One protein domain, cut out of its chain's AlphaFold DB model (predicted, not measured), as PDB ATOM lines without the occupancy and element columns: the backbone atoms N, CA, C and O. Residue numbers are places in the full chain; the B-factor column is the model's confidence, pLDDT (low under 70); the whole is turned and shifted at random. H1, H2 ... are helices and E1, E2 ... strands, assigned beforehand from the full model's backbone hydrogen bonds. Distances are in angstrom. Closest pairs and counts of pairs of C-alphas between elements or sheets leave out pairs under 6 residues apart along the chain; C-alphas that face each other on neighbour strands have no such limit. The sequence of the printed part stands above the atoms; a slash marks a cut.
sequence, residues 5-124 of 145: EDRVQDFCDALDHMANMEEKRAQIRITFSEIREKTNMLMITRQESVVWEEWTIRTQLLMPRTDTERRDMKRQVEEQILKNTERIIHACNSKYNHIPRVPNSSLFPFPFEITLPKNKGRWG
ATOM      1  N   GLU A   5     348.771 277.564 394.432       86.62
ATOM      2  CA  GLU A   5     347.502 276.981 394.847       86.62
ATOM      3  C   GLU A   5     346.713 277.915 395.777       86.62
ATOM      4  O   GLU A   5     345.519 278.107 395.552       86.62
ATOM      5  N   ASP A   6     347.371 278.573 396.739       86.88
ATOM      6  CA  ASP A   6     346.721 279.563 397.611       86.88
ATOM      7  C   ASP A   6     346.146 280.730 396.783       86.88
ATOM      8  O   ASP A   6     344.988 281.118 396.944       86.88
ATOM      9  N   ARG A   7     346.910 281.238 395.803       86.06
ATOM     10  CA  ARG A   7     346.444 282.321 394.908       86.06
ATOM     11  C   ARG A   7     345.339 281.873 393.960       86.06
ATOM     12  O   ARG A   7     344.514 282.691 393.556       86.06
ATOM     13  N   VAL A   8     345.326 280.601 393.569       89.06
ATOM     14  CA  VAL A   8     344.224 280.030 392.786       89.06
ATOM     15  C   VAL A   8     342.950 280.031 393.623       89.06
ATOM     16  O   VAL A   8     341.907 280.430 393.108       89.06
ATOM     17  N   GLN A   9     343.034 279.661 394.903       89.19
ATOM     18  CA  GLN A   9     341.883 279.712 395.800       89.19
ATOM     19  C   GLN A   9     341.385 281.150 396.002       89.19
ATOM     20  O   GLN A   9     340.202 281.407 395.790       89.19
ATOM     21  N   ASP A  10     342.281 282.104 396.282       88.38
ATOM     22  CA  ASP A  10     341.928 283.530 396.375       88.38
ATOM     23  C   ASP A  10     341.219 284.031 395.103       88.38
ATOM     24  O   ASP A  10     340.308 284.865 395.147       88.38
ATOM     25  N   PHE A  11     341.651 283.547 393.934       87.12
ATOM     26  CA  PHE A  11     341.042 283.911 392.662       87.12
ATOM     27  C   PHE A  11     339.648 283.303 392.491       87.12
ATOM     28  O   PHE A  11     338.755 284.001 392.012       87.12
ATOM     29  N   CYS A  12     339.440 282.049 392.898       87.94
ATOM     30  CA  CYS A  12     338.115 281.428 392.931       87.94
ATOM     31  C   CYS A  12     337.155 282.230 393.821       87.94
ATOM     32  O   CYS A  12     336.081 282.617 393.360       87.94
ATOM     33  N   ASP A  13     337.587 282.594 395.029       87.81
ATOM     34  CA  ASP A  13     336.792 283.410 395.951       87.81
ATOM     35  C   ASP A  13     336.464 284.787 395.331       87.81
ATOM     36  O   ASP A  13     335.347 285.304 395.432       87.81
ATOM     37  N   ALA A  14     337.419 285.390 394.610       84.69
ATOM     38  CA  ALA A  14     337.191 286.633 393.875       84.69
ATOM     39  C   ALA A  14     336.188 286.470 392.714       84.69
ATOM     40  O   ALA A  14     335.412 287.395 392.448       84.69
ATOM     41  N   LEU A  15     336.177 285.323 392.023       86.19
ATOM     42  CA  LEU A  15     335.204 285.009 390.972       86.19
ATOM     43  C   LEU A  15     333.785 284.870 391.524       86.19
ATOM     44  O   LEU A  15     332.858 285.399 390.908       86.19
ATOM     45  N   ASP A  16     333.620 284.266 392.698       86.81
ATOM     46  CA  ASP A  16     332.318 284.167 393.365       86.81
ATOM     47  C   ASP A  16     331.758 285.553 393.712       86.81
ATOM     48  O   ASP A  16     330.582 285.848 393.476       86.81
ATOM     49  N   HIS A  17     332.610 286.470 394.180       84.00
ATOM     50  CA  HIS A  17     332.210 287.864 394.367       84.00
ATOM     51  C   HIS A  17     331.858 288.553 393.038       84.00
ATOM     52  O   HIS A  17     330.837 289.245 392.951       84.00
ATOM     53  N   MET A  18     332.656 288.339 391.986       84.62
ATOM     54  CA  MET A  18     332.396 288.885 390.648       84.62
ATOM     55  C   MET A  18     331.109 288.346 390.022       84.62
ATOM     56  O   MET A  18     330.495 289.045 389.214       84.62
ATOM     57  N   ALA A  19     330.639 287.153 390.397       86.19
ATOM     58  CA  ALA A  19     329.380 286.590 389.907       86.19
ATOM     59  C   ALA A  19     328.169 287.498 390.198       86.19
ATOM     60  O   ALA A  19     327.227 287.522 389.404       86.19
ATOM     61  N   ASN A  20     328.258 288.352 391.222       85.88
ATOM     62  CA  ASN A  20     327.218 289.317 391.591       85.88
ATOM     63  C   ASN A  20     327.460 290.751 391.074       85.88
ATOM     64  O   ASN A  20     326.614 291.619 391.266       85.88
ATOM     65  N   MET A  21     328.592 291.027 390.417       83.56
ATOM     66  CA  MET A  21     328.939 292.363 389.901       83.56
ATOM     67  C   MET A  21     328.457 292.582 388.459       83.56
ATOM     68  O   MET A  21     328.292 291.625 387.711       83.56
ATOM     69  N   GLU A  22     328.269 293.828 388.020       83.62
ATOM     70  CA  GLU A  22     327.968 294.113 386.602       83.62
ATOM     71  C   GLU A  22     329.171 293.830 385.689       83.62
ATOM     72  O   GLU A  22     329.026 293.239 384.620       83.62
ATOM     73  N   GLU A  23     330.372 294.204 386.135       83.56
ATOM     74  CA  GLU A  23     331.615 293.926 385.418       83.56
ATOM     75  C   GLU A  23     332.055 292.478 385.655       83.56
ATOM     76  O   GLU A  23     332.198 292.033 386.795       83.56
ATOM     77  N   LYS A  24     332.283 291.747 384.559       86.75
ATOM     78  CA  LYS A  24     332.683 290.331 384.565       86.75
ATOM     79  C   LYS A  24     334.116 290.120 384.089       86.75
ATOM     80  O   LYS A  24     334.527 288.984 383.872       86.75
ATOM     81  N   ARG A  25     334.872 291.193 383.858       87.69
ATOM     82  CA  ARG A  25     336.269 291.132 383.425       87.69
ATOM     83  C   ARG A  25     337.210 291.356 384.595       87.69
ATOM     84  O   ARG A  25     336.996 292.223 385.437       87.69
ATOM     85  N   ALA A  26     338.302 290.609 384.581       85.88
ATOM     86  CA  ALA A  26     339.345 290.666 385.586       85.88
ATOM     87  C   ALA A  26     340.732 290.662 384.933       85.88
ATOM     88  O   ALA A  26     340.905 290.347 383.753       85.88
ATOM     89  N   GLN A  27     341.736 291.066 385.707       88.56
ATOM     90  CA  GLN A  27     343.136 290.972 385.320       88.56
ATOM     91  C   GLN A  27     343.930 290.333 386.449       88.56
ATOM     92  O   GLN A  27     343.866 290.791 387.588       88.56
ATOM     93  N   ILE A  28     344.684 289.298 386.106       90.44
ATOM     94  CA  ILE A  28     345.700 288.694 386.957       90.44
ATOM     95  C   ILE A  28     347.042 289.226 386.472       90.44
ATOM     96  O   ILE A  28     347.302 289.270 385.267       90.44
ATOM     97  N   ARG A  29     347.890 289.647 387.399       92.12
ATOM     98  CA  ARG A  29     349.234 290.139 387.105       92.12
ATOM     99  C   ARG A  29     350.247 289.232 387.776       92.12
ATOM    100  O   ARG A  29     350.062 288.876 388.933       92.12
ATOM    101  N   ILE A  30     351.300 288.881 387.056       92.38
ATOM    102  CA  ILE A  30     352.440 288.130 387.570       92.38
ATOM    103  C   ILE A  30     353.668 288.995 387.332       92.38
ATOM    104  O   ILE A  30     353.910 289.405 386.198       92.38
ATOM    105  N   THR A  31     354.426 289.299 388.374       92.19
ATOM    106  CA  THR A  31     355.674 290.060 388.260       92.19
ATOM    107  C   THR A  31     356.845 289.177 388.645       92.19
ATOM    108  O   THR A  31     356.752 288.421 389.604       92.19
ATOM    109  N   PHE A  32     357.948 289.289 387.911       89.25
ATOM    110  CA  PHE A  32     359.231 288.692 388.263       89.25
ATOM    111  C   PHE A  32     360.202 289.797 388.641       89.25
ATOM    112  O   PHE A  32     360.294 290.828 387.967       89.25
ATOM    113  N   SER A  33     360.925 289.584 389.734       87.88
ATOM    114  CA  SER A  33     361.837 290.573 390.292       87.88
ATOM    115  C   SER A  33     363.243 290.025 390.483       87.88
ATOM    116  O   SER A  33     363.462 288.819 390.569       87.88
ATOM    117  N   GLU A  34     364.213 290.927 390.491       84.12
ATOM    118  CA  GLU A  34     365.592 290.669 390.875       84.12
ATOM    119  C   GLU A  34     365.827 291.363 392.210       84.12
ATOM    120  O   GLU A  34     365.463 292.530 392.386       84.12
ATOM    121  N   ILE A  35     366.447 290.650 393.146       78.81
ATOM    122  CA  ILE A  35     366.876 291.251 394.397       78.81
ATOM    123  C   ILE A  35     368.274 291.831 394.194       78.81
ATOM    124  O   ILE A  35     369.219 291.096 393.921       78.81
ATOM    125  N   ARG A  36     368.402 293.149 394.336       78.44
ATOM    126  CA  ARG A  36     369.665 293.876 394.214       78.44
ATOM    127  C   ARG A  36     370.069 294.460 395.553       78.44
ATOM    128  O   ARG A  36     369.249 295.019 396.274       78.44
ATOM    129  N   GLU A  37     371.352 294.377 395.864       79.75
ATOM    130  CA  GLU A  37     371.937 295.097 396.988       79.75
ATOM    131  C   GLU A  37     372.499 296.424 396.489       79.75
ATOM    132  O   GLU A  37     373.287 296.471 395.543       79.75
ATOM    133  N   LYS A  38     372.076 297.521 397.112       75.75
ATOM    134  CA  LYS A  38     372.571 298.859 396.810       75.75
ATOM    135  C   LYS A  38     373.201 299.451 398.059       75.75
ATOM    136  O   LYS A  38     372.512 299.724 399.041       75.75
ATOM    137  N   THR A  39     374.510 299.664 398.008       75.31
ATOM    138  CA  THR A  39     375.252 300.361 399.061       75.31
ATOM    139  C   THR A  39     375.279 301.852 398.754       75.31
ATOM    140  O   THR A  39     375.638 302.266 397.650       75.31
ATOM    141  N   ASN A  40     374.850 302.673 399.710       77.19
ATOM    142  CA  ASN A  40     374.905 304.126 399.582       77.19
ATOM    143  C   ASN A  40     376.266 304.690 400.049       77.19
ATOM    144  O   ASN A  40     377.119 303.967 400.558       77.19
ATOM    145  N   MET A  41     376.461 306.005 399.898       72.94
ATOM    146  CA  MET A  41     377.700 306.712 400.273       72.94
ATOM    147  C   MET A  41     378.075 306.568 401.764       72.94
ATOM    148  O   MET A  41     379.229 306.770 402.123       72.94
ATOM    149  N   LEU A  42     377.124 306.189 402.626       80.81
ATOM    150  CA  LEU A  42     377.323 305.966 404.062       80.81
ATOM    151  C   LEU A  42     377.627 304.497 404.416       80.81
ATOM    152  O   LEU A  42     377.489 304.119 405.575       80.81
ATOM    153  N   MET A  43     378.014 303.655 403.449       74.56
ATOM    154  CA  MET A  43     378.251 302.214 403.654       74.56
ATOM    155  C   MET A  43     377.019 301.450 404.180       74.56
ATOM    156  O   MET A  43     377.148 300.365 404.741       74.56
ATOM    157  N   ILE A  44     375.810 301.988 403.989       79.88
ATOM    158  CA  ILE A  44     374.569 301.284 404.317       79.88
ATOM    159  C   ILE A  44     374.131 300.515 403.074       79.88
ATOM    160  O   ILE A  44     373.812 301.116 402.045       79.88
ATOM    161  N   THR A  45     374.104 299.187 403.177       78.31
ATOM    162  CA  THR A  45     373.571 298.298 402.141       78.31
ATOM    163  C   THR A  45     372.077 298.099 402.350       78.31
ATOM    164  O   THR A  45     371.642 297.679 403.422       78.31
ATOM    165  N   ARG A  46     371.281 298.388 401.318       78.06
ATOM    166  CA  ARG A  46     369.846 298.098 401.283       78.06
ATOM    167  C   ARG A  46     369.551 297.070 400.202       78.06
ATOM    168  O   ARG A  46     370.052 297.175 399.086       78.06
ATOM    169  N   GLN A  47     368.700 296.112 400.538       77.50
ATOM    170  CA  GLN A  47     368.146 295.158 399.593       77.50
ATOM    171  C   GLN A  47     366.917 295.779 398.912       77.50
ATOM    172  O   GLN A  47     365.976 296.210 399.583       77.50
ATOM    173  N   GLU A  48     366.937 295.869 397.587       80.19
ATOM    174  CA  GLU A  48     365.856 296.397 396.755       80.19
ATOM    175  C   GLU A  48     365.357 295.304 395.803       80.19
ATOM    176  O   GLU A  48     366.148 294.563 395.224       80.19
ATOM    177  N   SER A  49     364.037 295.205 395.634       81.00
ATOM    178  CA  SER A  49     363.416 294.332 394.636       81.00
ATOM    179  C   SER A  49     363.084 295.150 393.389       81.00
ATOM    180  O   SER A  49     362.381 296.158 393.474       81.00
ATOM    181  N   VAL A  50     363.608 294.737 392.235       86.06
ATOM    182  CA  VAL A  50     363.404 295.412 390.948       86.06
ATOM    183  C   VAL A  50     362.664 294.472 390.006       86.06
ATOM    184  O   VAL A  50     363.190 293.424 389.642       86.06
ATOM    185  N   VAL A  51     361.453 294.850 389.594       89.19
ATOM    186  CA  VAL A  51     360.670 294.091 388.607       89.19
ATOM    187  C   VAL A  51     361.352 294.186 387.243       89.19
ATOM    188  O   VAL A  51     361.576 295.286 386.739       89.19
ATOM    189  N   TRP A  52     361.677 293.041 386.647       89.56
ATOM    190  CA  TRP A  52     362.291 292.959 385.316       89.56
ATOM    191  C   TRP A  52     361.352 292.357 384.266       89.56
ATOM    192  O   TRP A  52     361.575 292.552 383.073       89.56
ATOM    193  N   GLU A  53     360.276 291.695 384.691       91.12
ATOM    194  CA  GLU A  53     359.244 291.180 383.796       91.12
ATOM    195  C   GLU A  53     357.861 291.228 384.454       91.12
ATOM    196  O   GLU A  53     357.707 291.025 385.660       91.12
ATOM    197  N   GLU A  54     356.839 291.504 383.645       92.00
ATOM    198  CA  GLU A  54     355.442 291.526 384.060       92.00
ATOM    199  C   GLU A  54     354.569 290.832 383.009       92.00
ATOM    200  O   GLU A  54     354.592 291.176 381.825       92.00
ATOM    201  N   TRP A  55     353.728 289.910 383.467       93.56
ATOM    202  CA  TRP A  55     352.698 289.257 382.675       93.56
ATOM    203  C   TRP A  55     351.323 289.688 383.160       93.56
ATOM    204  O   TRP A  55     350.982 289.529 384.329       93.56
ATOM    205  N   THR A  56     350.501 290.204 382.249       92.88
ATOM    206  CA  THR A  56     349.095 290.512 382.534       92.88
ATOM    207  C   THR A  56     348.193 289.532 381.792       92.88
ATOM    208  O   THR A  56     348.124 289.539 380.562       92.88
ATOM    209  N   ILE A  57     347.455 288.725 382.548       91.88
ATOM    210  CA  ILE A  57     346.455 287.784 382.051       91.88
ATOM    211  C   ILE A  57     345.084 288.433 382.217       91.88
ATOM    212  O   ILE A  57     344.649 288.734 383.328       91.88
ATOM    213  N   ARG A  58     344.390 288.667 381.104       90.62
ATOM    214  CA  ARG A  58     343.017 289.185 381.121       90.62
ATOM    215  C   ARG A  58     342.046 288.015 381.156       90.62
ATOM    216  O   ARG A  58     342.162 287.110 380.336       90.62
ATOM    217  N   THR A  59     341.091 288.061 382.070       89.81
ATOM    218  CA  THR A  59     340.088 287.017 382.270       89.81
ATOM    219  C   THR A  59     338.683 287.595 382.137       89.81
ATOM    220  O   THR A  59     338.455 288.797 382.301       89.81
ATOM    221  N   GLN A  60     337.730 286.729 381.803       90.50
ATOM    222  CA  GLN A  60     336.314 287.057 381.740       90.50
ATOM    223  C   GLN A  60     335.524 285.916 382.378       90.50
ATOM    224  O   GLN A  60     335.689 284.762 381.989       90.50
ATOM    225  N   LEU A  61     334.665 286.246 383.340       91.50
ATOM    226  CA  LEU A  61     333.735 285.306 383.948       91.50
ATOM    227  C   LEU A  61     332.578 285.039 382.976       91.50
ATOM    228  O   LEU A  61     331.866 285.959 382.563       91.50
ATOM    229  N   LEU A  62     332.404 283.771 382.615       91.38
ATOM    230  CA  LEU A  62     331.325 283.290 381.756       91.38
ATOM    231  C   LEU A  62     330.269 282.591 382.618       91.38
ATOM    232  O   LEU A  62     330.606 281.753 383.448       91.38
ATOM    233  N   MET A  63     328.995 282.922 382.398       90.50
ATOM    234  CA  MET A  63     327.854 282.387 383.153       90.50
ATOM    235  C   MET A  63     326.893 281.661 382.195       90.50
ATOM    236  O   MET A  63     325.906 282.264 381.763       90.50
ATOM    237  N   PRO A  64     327.193 280.408 381.794       91.69
ATOM    238  CA  PRO A  64     326.328 279.646 380.898       91.69
ATOM    239  C   PRO A  64     324.968 279.383 381.556       91.69
ATOM    240  O   PRO A  64     324.898 279.060 382.742       91.69
ATOM    241  N   ARG A  65     323.884 279.507 380.787       92.81
ATOM    242  CA  ARG A  65     322.502 279.318 381.263       92.81
ATOM    243  C   ARG A  65     321.921 277.971 380.854       92.81
ATOM    244  O   ARG A  65     320.916 277.543 381.412       92.81
ATOM    245  N   THR A  66     322.548 277.302 379.888       96.56
ATOM    246  CA  THR A  66     322.134 275.983 379.394       96.56
ATOM    247  C   THR A  66     323.311 275.013 379.314       96.56
ATOM    248  O   THR A  66     324.472 275.411 379.192       96.56
ATOM    249  N   ASP A  67     323.019 273.711 379.315       94.69
ATOM    250  CA  ASP A  67     324.043 272.675 379.134       94.69
ATOM    251  C   ASP A  67     324.710 272.703 377.756       94.69
ATOM    252  O   ASP A  67     325.847 272.255 377.596       94.69
ATOM    253  N   THR A  68     324.015 273.206 376.738       95.94
ATOM    254  CA  THR A  68     324.592 273.381 375.402       95.94
ATOM    255  C   THR A  68     325.606 274.520 375.408       95.94
ATOM    256  O   THR A  68     326.758 274.289 375.050       95.94
ATOM    257  N   GLU A  69     325.240 275.690 375.944       95.81
ATOM    258  CA  GLU A  69     326.171 276.816 376.114       95.81
ATOM    259  C   GLU A  69     327.389 276.425 376.952       95.81
ATOM    260  O   GLU A  69     328.518 276.736 376.585       95.81
ATOM    261  N   ARG A  70     327.184 275.690 378.052       95.94
ATOM    262  CA  ARG A  70     328.278 275.210 378.904       95.94
ATOM    263  C   ARG A  70     329.264 274.331 378.131       95.94
ATOM    264  O   ARG A  70     330.473 274.474 378.309       95.94
ATOM    265  N   ARG A  71     328.769 273.424 377.279       96.31
ATOM    266  CA  ARG A  71     329.611 272.551 376.441       96.31
ATOM    267  C   ARG A  71     330.384 273.345 375.393       96.31
ATOM    268  O   ARG A  71     331.587 273.131 375.253       96.31
ATOM    269  N   ASP A  72     329.726 274.277 374.709       96.12
ATOM    270  CA  ASP A  72     330.373 275.113 373.696       96.12
ATOM    271  C   ASP A  72     331.424 276.050 374.305       96.12
ATOM    272  O   ASP A  72     332.540 276.135 373.792       96.12
ATOM    273  N   MET A  73     331.114 276.697 375.433       96.00
ATOM    274  CA  MET A  73     332.059 277.557 376.151       96.00
ATOM    275  C   MET A  73     333.257 276.764 376.678       96.00
ATOM    276  O   MET A  73     334.383 277.237 376.567       96.00
ATOM    277  N   LYS A  74     333.050 275.544 377.195       95.94
ATOM    278  CA  LYS A  74     334.148 274.676 377.648       95.94
ATOM    279  C   LYS A  74     335.133 274.381 376.514       95.94
ATOM    280  O   LYS A  74     336.330 274.570 376.707       95.94
ATOM    281  N   ARG A  75     334.634 274.015 375.325       96.69
ATOM    282  CA  ARG A  75     335.476 273.800 374.133       96.69
ATOM    283  C   ARG A  75     336.259 275.065 373.761       96.69
ATOM    284  O   ARG A  75     337.464 275.002 373.553       96.69
ATOM    285  N   GLN A  76     335.598 276.223 373.733       96.75
ATOM    286  CA  GLN A  76     336.259 277.495 373.410       96.75
ATOM    287  C   GLN A  76     337.340 277.877 374.429       96.75
ATOM    288  O   GLN A  76     338.387 278.398 374.050       96.75
ATOM    289  N   VAL A  77     337.104 277.636 375.721       96.25
ATOM    290  CA  VAL A  77     338.093 277.890 376.777       96.25
ATOM    291  C   VAL A  77     339.299 276.963 376.621       96.25
ATOM    292  O   VAL A  77     340.427 277.440 376.707       96.25
ATOM    293  N   GLU A  78     339.085 275.676 376.334       96.88
ATOM    294  CA  GLU A  78     340.166 274.714 376.067       96.88
ATOM    295  C   GLU A  78     341.046 275.166 374.887       96.88
ATOM    296  O   GLU A  78     342.270 275.243 375.019       96.88
ATOM    297  N   GLU A  79     340.434 275.570 373.770       97.44
ATOM    298  CA  GLU A  79     341.144 276.113 372.601       97.44
ATOM    299  C   GLU A  79     341.926 277.396 372.941       97.44
ATOM    300  O   GLU A  79     343.071 277.575 372.512       97.44
ATOM    301  N   GLN A  80     341.341 278.297 373.738       96.81
ATOM    302  CA  GLN A  80     342.011 279.527 374.163       96.81
ATOM    303  C   GLN A  80     343.189 279.263 375.102       96.81
ATOM    304  O   GLN A  80     344.212 279.937 374.981       96.81
ATOM    305  N   ILE A  81     343.071 278.308 376.027       96.25
ATOM    306  CA  ILE A  81     344.162 277.926 376.931       96.25
ATOM    307  C   ILE A  81     345.336 277.379 376.123       96.25
ATOM    308  O   ILE A  81     346.466 277.831 376.328       96.25
ATOM    309  N   LEU A  82     345.079 276.478 375.169       97.44
ATOM    310  CA  LEU A  82     346.116 275.939 374.288       97.44
ATOM    311  C   LEU A  82     346.832 277.067 373.536       97.44
ATOM    312  O   LEU A  82     348.043 277.243 373.674       97.44
ATOM    313  N   LYS A  83     346.066 277.912 372.838       97.44
ATOM    314  CA  LYS A  83     346.606 279.039 372.070       97.44
ATOM    315  C   LYS A  83     347.397 280.021 372.937       97.44
ATOM    316  O   LYS A  83     348.424 280.546 372.514       97.44
ATOM    317  N   ASN A  84     346.923 280.327 374.144       96.38
ATOM    318  CA  ASN A  84     347.633 281.239 375.041       96.38
ATOM    319  C   ASN A  84     348.906 280.603 375.613       96.38
ATOM    320  O   ASN A  84     349.901 281.308 375.764       96.38
ATOM    321  N   THR A  85     348.916 279.292 375.844       96.19
ATOM    322  CA  THR A  85     350.118 278.552 376.261       96.19
ATOM    323  C   THR A  85     351.186 278.584 375.169       96.19
ATOM    324  O   THR A  85     352.334 278.934 375.441       96.19
ATOM    325  N   GLU A  86     350.808 278.332 373.915       97.19
ATOM    326  CA  GLU A  86     351.709 278.464 372.762       97.19
ATOM    327  C   GLU A  86     352.294 279.879 372.656       97.19
ATOM    328  O   GLU A  86     353.490 280.052 372.419       97.19
ATOM    329  N   ARG A  87     351.472 280.910 372.893       95.38
ATOM    330  CA  ARG A  87     351.925 282.309 372.905       95.38
ATOM    331  C   ARG A  87     352.919 282.596 374.023       95.38
ATOM    332  O   ARG A  87     353.860 283.346 373.778       95.38
ATOM    333  N   ILE A  88     352.721 282.032 375.216       94.19
ATOM    334  CA  ILE A  88     353.668 282.157 376.333       94.19
ATOM    335  C   ILE A  88     355.002 281.526 375.937       94.19
ATOM    336  O   ILE A  88     356.024 282.204 375.988       94.19
ATOM    337  N   ILE A  89     354.987 280.283 375.446       94.44
ATOM    338  CA  ILE A  89     356.199 279.575 374.998       94.44
ATOM    339  C   ILE A  89     356.930 280.388 373.924       94.44
ATOM    340  O   ILE A  89     358.133 280.631 374.028       94.44
ATOM    341  N   HIS A  90     356.204 280.861 372.911       94.44
ATOM    342  CA  HIS A  90     356.775 281.682 371.850       94.44
ATOM    343  C   HIS A  90     357.377 282.987 372.390       94.44
ATOM    344  O   HIS A  90     358.462 283.390 371.967       94.44
ATOM    345  N   ALA A  91     356.694 283.663 373.314       90.81
ATOM    346  CA  ALA A  91     357.177 284.898 373.922       90.81
ATOM    347  C   ALA A  91     358.460 284.671 374.737       90.81
ATOM    348  O   ALA A  91     359.421 285.419 374.540       90.81
ATOM    349  N   CYS A  92     358.516 283.611 375.550       89.31
ATOM    350  CA  CYS A  92     359.718 283.209 376.284       89.31
ATOM    351  C   CYS A  92     360.886 282.919 375.328       89.31
ATOM    352  O   CYS A  92     361.984 283.441 375.507       89.31
ATOM    353  N   ASN A  93     360.631 282.168 374.250       88.56
ATOM    354  CA  ASN A  93     361.651 281.826 373.253       88.56
ATOM    355  C   ASN A  93     362.136 283.040 372.446       88.56
ATOM    356  O   ASN A  93     363.296 283.096 372.048       88.56
ATOM    357  N   SER A  94     361.273 284.028 372.204       87.75
ATOM    358  CA  SER A  94     361.620 285.219 371.413       87.75
ATOM    359  C   SER A  94     362.432 286.244 372.201       87.75
ATOM    360  O   SER A  94     363.115 287.079 371.610       87.75
ATOM    361  N   LYS A  95     362.321 286.236 373.534       79.00
ATOM    362  CA  LYS A  95     362.830 287.307 374.393       79.00
ATOM    363  C   LYS A  95     363.792 286.807 375.472       79.00
ATOM    364  O   LYS A  95     363.899 287.430 376.503       79.00
ATOM    365  N   TYR A  96     364.575 285.761 375.272       76.19
ATOM    366  CA  TYR A  96     365.487 285.284 376.330       76.19
ATOM    367  C   TYR A  96     366.596 286.287 376.745       76.19
ATOM    368  O   TYR A  96     367.134 286.194 377.844       76.19
ATOM    369  N   ASN A  97     366.920 287.285 375.909       75.38
ATOM    370  CA  ASN A  97     368.041 288.219 376.128       75.38
ATOM    371  C   ASN A  97     367.892 289.195 377.314       75.38
ATOM    372  O   ASN A  97     368.865 289.859 377.661       75.38
ATOM    373  N   HIS A  98     366.701 289.336 377.906       74.88
ATOM    374  CA  HIS A  98     366.452 290.281 379.010       74.88
ATOM    375  C   HIS A  98     366.357 289.609 380.387       74.88
ATOM    376  O   HIS A  98     366.101 290.294 381.376       74.88
ATOM    377  N   ILE A  99     366.570 288.291 380.460       79.75
ATOM    378  CA  ILE A  99     366.553 287.542 381.717       79.75
ATOM    379  C   ILE A  99     367.820 287.907 382.518       79.75
ATOM    380  O   ILE A  99     368.926 287.787 381.977       79.75
ATOM    381  N   PRO A 100     367.705 288.360 383.783       79.88
ATOM    382  CA  PRO A 100     368.860 288.676 384.618       79.88
ATOM    383  C   PRO A 100     369.752 287.454 384.869       79.88
ATOM    384  O   PRO A 100     369.379 286.307 384.626       79.88
ATOM    385  N   ARG A 101     370.962 287.678 385.389       73.50
ATOM    386  CA  ARG A 101     371.845 286.565 385.761       73.50
ATOM    387  C   ARG A 101     371.240 285.819 386.950       73.50
ATOM    388  O   ARG A 101     370.935 286.434 387.964       73.50
ATOM    389  N   VAL A 102     371.101 284.499 386.828       69.75
ATOM    390  CA  VAL A 102     370.611 283.647 387.917       69.75
ATOM    391  C   VAL A 102     371.654 283.624 389.044       69.75
ATOM    392  O   VAL A 102     372.793 283.223 388.786       69.75
ATOM    393  N   PRO A 103     371.311 284.028 390.282       61.22
ATOM    394  CA  PRO A 103     372.178 283.814 391.432       61.22
ATOM    395  C   PRO A 103     372.290 282.305 391.662       61.22
ATOM    396  O   PRO A 103     371.278 281.607 391.730       61.22
ATOM    397  N   ASN A 104     373.512 281.778 391.725       53.72
ATOM    398  CA  ASN A 104     373.738 280.345 391.896       53.72
ATOM    399  C   ASN A 104     372.946 279.794 393.105       53.72
ATOM    400  O   ASN A 104     373.007 280.361 394.191       53.72
ATOM    401  N   SER A 105     372.261 278.663 392.885       55.34
ATOM    402  CA  SER A 105     371.670 277.744 393.878       55.34
ATOM    403  C   SER A 105     370.315 278.062 394.546       55.34
ATOM    404  O   SER A 105     370.128 277.714 395.712       55.34
ATOM    405  N   SER A 106     369.320 278.601 393.836       56.31
ATOM    406  CA  SER A 106     367.905 278.468 394.250       56.31
ATOM    407  C   SER A 106     367.101 277.584 393.284       56.31
ATOM    408  O   SER A 106     367.311 277.609 392.074       56.31
ATOM    409  N   LEU A 107     366.146 276.803 393.814       60.41
ATOM    410  CA  LEU A 107     365.174 276.034 393.009       60.41
ATOM    411  C   LEU A 107     364.260 276.944 392.162       60.41
ATOM    412  O   LEU A 107     363.688 276.497 391.174       60.41
ATOM    413  N   PHE A 108     364.156 278.224 392.539       64.12
ATOM    414  CA  PHE A 108     363.417 279.269 391.833       64.12
ATOM    415  C   PHE A 108     364.335 280.486 391.656       64.12
ATOM    416  O   PHE A 108     364.598 281.187 392.639       64.12
ATOM    417  N   PRO A 109     364.865 280.735 390.447       69.19
ATOM    418  CA  PRO A 109     365.947 281.699 390.233       69.19
ATOM    419  C   PRO A 109     365.540 283.157 390.489       69.19
ATOM    420  O   PRO A 109     366.394 283.975 390.822       69.19
ATOM    421  N   PHE A 110     364.245 283.478 390.372       78.19
ATOM    422  CA  PHE A 110     363.715 284.830 390.543       78.19
ATOM    423  C   PHE A 110     362.454 284.823 391.416       78.19
ATOM    424  O   PHE A 110     361.552 284.018 391.165       78.19
ATOM    425  N   PRO A 111     362.350 285.713 392.419       85.69
ATOM    426  CA  PRO A 111     361.106 285.927 393.146       85.69
ATOM    427  C   PRO A 111     359.993 286.431 392.225       85.69
ATOM    428  O   PRO A 111     360.230 287.294 391.371       85.69
ATOM    429  N   PHE A 112     358.772 285.946 392.451       88.06
ATOM    430  CA  PHE A 112     357.579 286.403 391.747       88.06
ATOM    431  C   PHE A 112     356.457 286.805 392.708       88.06
ATOM    432  O   PHE A 112     356.395 286.323 393.839       88.06
ATOM    433  N   GLU A 113     355.555 287.665 392.239       88.94
ATOM    434  CA  GLU A 113     354.319 288.035 392.935       88.94
ATOM    435  C   GLU A 113     353.124 287.851 391.991       88.94
ATOM    436  O   GLU A 113     353.178 288.241 390.823       88.94
ATOM    437  N   ILE A 114     352.032 287.267 392.495       90.19
ATOM    438  CA  ILE A 114     350.754 287.176 391.778       90.19
ATOM    439  C   ILE A 114     349.796 288.190 392.390       90.19
ATOM    440  O   ILE A 114     349.427 288.072 393.557       90.19
ATOM    441  N   THR A 115     349.346 289.167 391.609       89.50
ATOM    442  CA  THR A 115     348.332 290.146 392.013       89.50
ATOM    443  C   THR A 115     346.995 289.828 391.348       89.50
ATOM    444  O   THR A 115     346.903 289.729 390.122       89.50
ATOM    445  N   LEU A 116     345.944 289.713 392.159       87.62
ATOM    446  CA  LEU A 116     344.572 289.454 391.721       87.62
ATOM    447  C   LEU A 116     343.750 290.754 391.613       87.62
ATOM    448  O   LEU A 116     344.158 291.790 392.155       87.62
ATOM    449  N   PRO A 117     342.592 290.738 390.923       72.69
ATOM    450  CA  PRO A 117     341.711 291.898 390.831       72.69
ATOM    451  C   PRO A 117     341.283 292.369 392.225       72.69
ATOM    452  O   PRO A 117     340.769 291.589 393.025       72.69
ATOM    453  N   LYS A 118     341.460 293.662 392.519       65.81
ATOM    454  CA  LYS A 118     341.010 294.245 393.787       65.81
ATOM    455  C   LYS A 118     339.481 294.286 393.806       65.81
ATOM    456  O   LYS A 118     338.880 295.052 393.055       65.81
ATOM    457  N   ASN A 119     338.851 293.541 394.712       51.41
ATOM    458  CA  ASN A 119     337.527 293.937 395.180       51.41
ATOM    459  C   ASN A 119     337.695 295.305 395.873       51.41
ATOM    460  O   ASN A 119     338.706 295.520 396.544       51.41
ATOM    461  N   LYS A 120     336.766 296.254 395.703       46.00
ATOM    462  CA  LYS A 120     336.885 297.658 396.168       46.00
ATOM    463  C   LYS A 120     336.955 297.836 397.707       46.00
ATOM    464  O   LYS A 120     336.587 298.889 398.212       46.00
ATOM    465  N   GLY A 121     337.427 296.853 398.473       41.62
ATOM    466  CA  GLY A 121     337.483 296.931 399.931       41.62
ATOM    467  C   GLY A 121     338.525 296.077 400.648       41.62
ATOM    468  O   GLY A 121     338.622 296.208 401.861       41.62
ATOM    469  N   ARG A 122     339.323 295.230 399.989       43.59
ATOM    470  CA  ARG A 122     340.425 294.510 400.657       43.59
ATOM    471  C   ARG A 122     341.419 293.979 399.629       43.59
ATOM    472  O   ARG A 122     341.053 293.811 398.471       43.59
ATOM    473  N   TRP A 123     342.644 293.726 400.096       43.00
ATOM    474  CA  TRP A 123     343.805 293.177 399.371       43.00
ATOM    475  C   TRP A 123     344.736 294.221 398.723       43.00
ATOM    476  O   TRP A 123     344.902 294.320 397.508       43.00
ATOM    477  N   GLY A 124     345.385 295.004 399.590       41.62
ATOM    478  CA  GLY A 124     346.657 295.683 399.328       41.62
ATOM    479  C   GLY A 124     347.781 294.933 400.044       41.62
ATOM    480  O   GLY A 124     348.128 295.292 401.163       41.62
TER     481      GLY A 124
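AT A GLANCE: This is residues 5 to 124 of the 145 residues of the protein "Autophagy-related protein 101" of Sphaeroforma arctica JP610 (UniProt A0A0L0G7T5). A long hairpin, E1 and E2, with short E3 beside E1, forms a twisted sheet with H1 over one face, while long H2 lies off the sheet, its residues 78 to 83 and 89 to 94 standing free; the longest axis runs from the hairpin's turn at Leu 42 to Thr 68 in H2, the two C-alphas farthest apart at 68.3 A. The 120 printed residues run H1, E1, E2, H2, E3; the antiparallel sheet's order is E2, E1, E3. The class is mixed; the whole is loose, radius of gyration of the C-alphas 19.3 A, spanning 66 by 38 by 22 A.

IN THESE COORDINATES: H1, residues 5 to 18, begins at C-alpha 5 (347.502, 276.981, 394.847) and spans 19.7 A. E1, residues 25 to 39, spans 43.0 A; E2, residues 45 to 60, 43.9 A; H2, residues 67 to 94, 40.4 A. E3, residues 112 to 115, ends at C-alpha 115 (348.332, 290.146, 392.013).

HOW THE PARTS SIT: H1 is on the sheet, two layers, helix on one face, at a height over the sheet of 9.8 A. N 30 and O 55 of E1 and E2, 2.8 A, and N 31 and O 113 of E1 and E3, 2.9 A, are within hydrogen-bond range. E2, H2, E3 form a split strand-helix-strand unit, E1 between its same-way strands, with a right-handed crossover. H2 is apart from H1. In both helices every O i to N i+4 pair is within hydrogen-bond range.

THE WHOLE: The printed part has no cut. H2 to E3 is a long link. Residues 102 to 109 and 118 to 124 have pLDDT under 70.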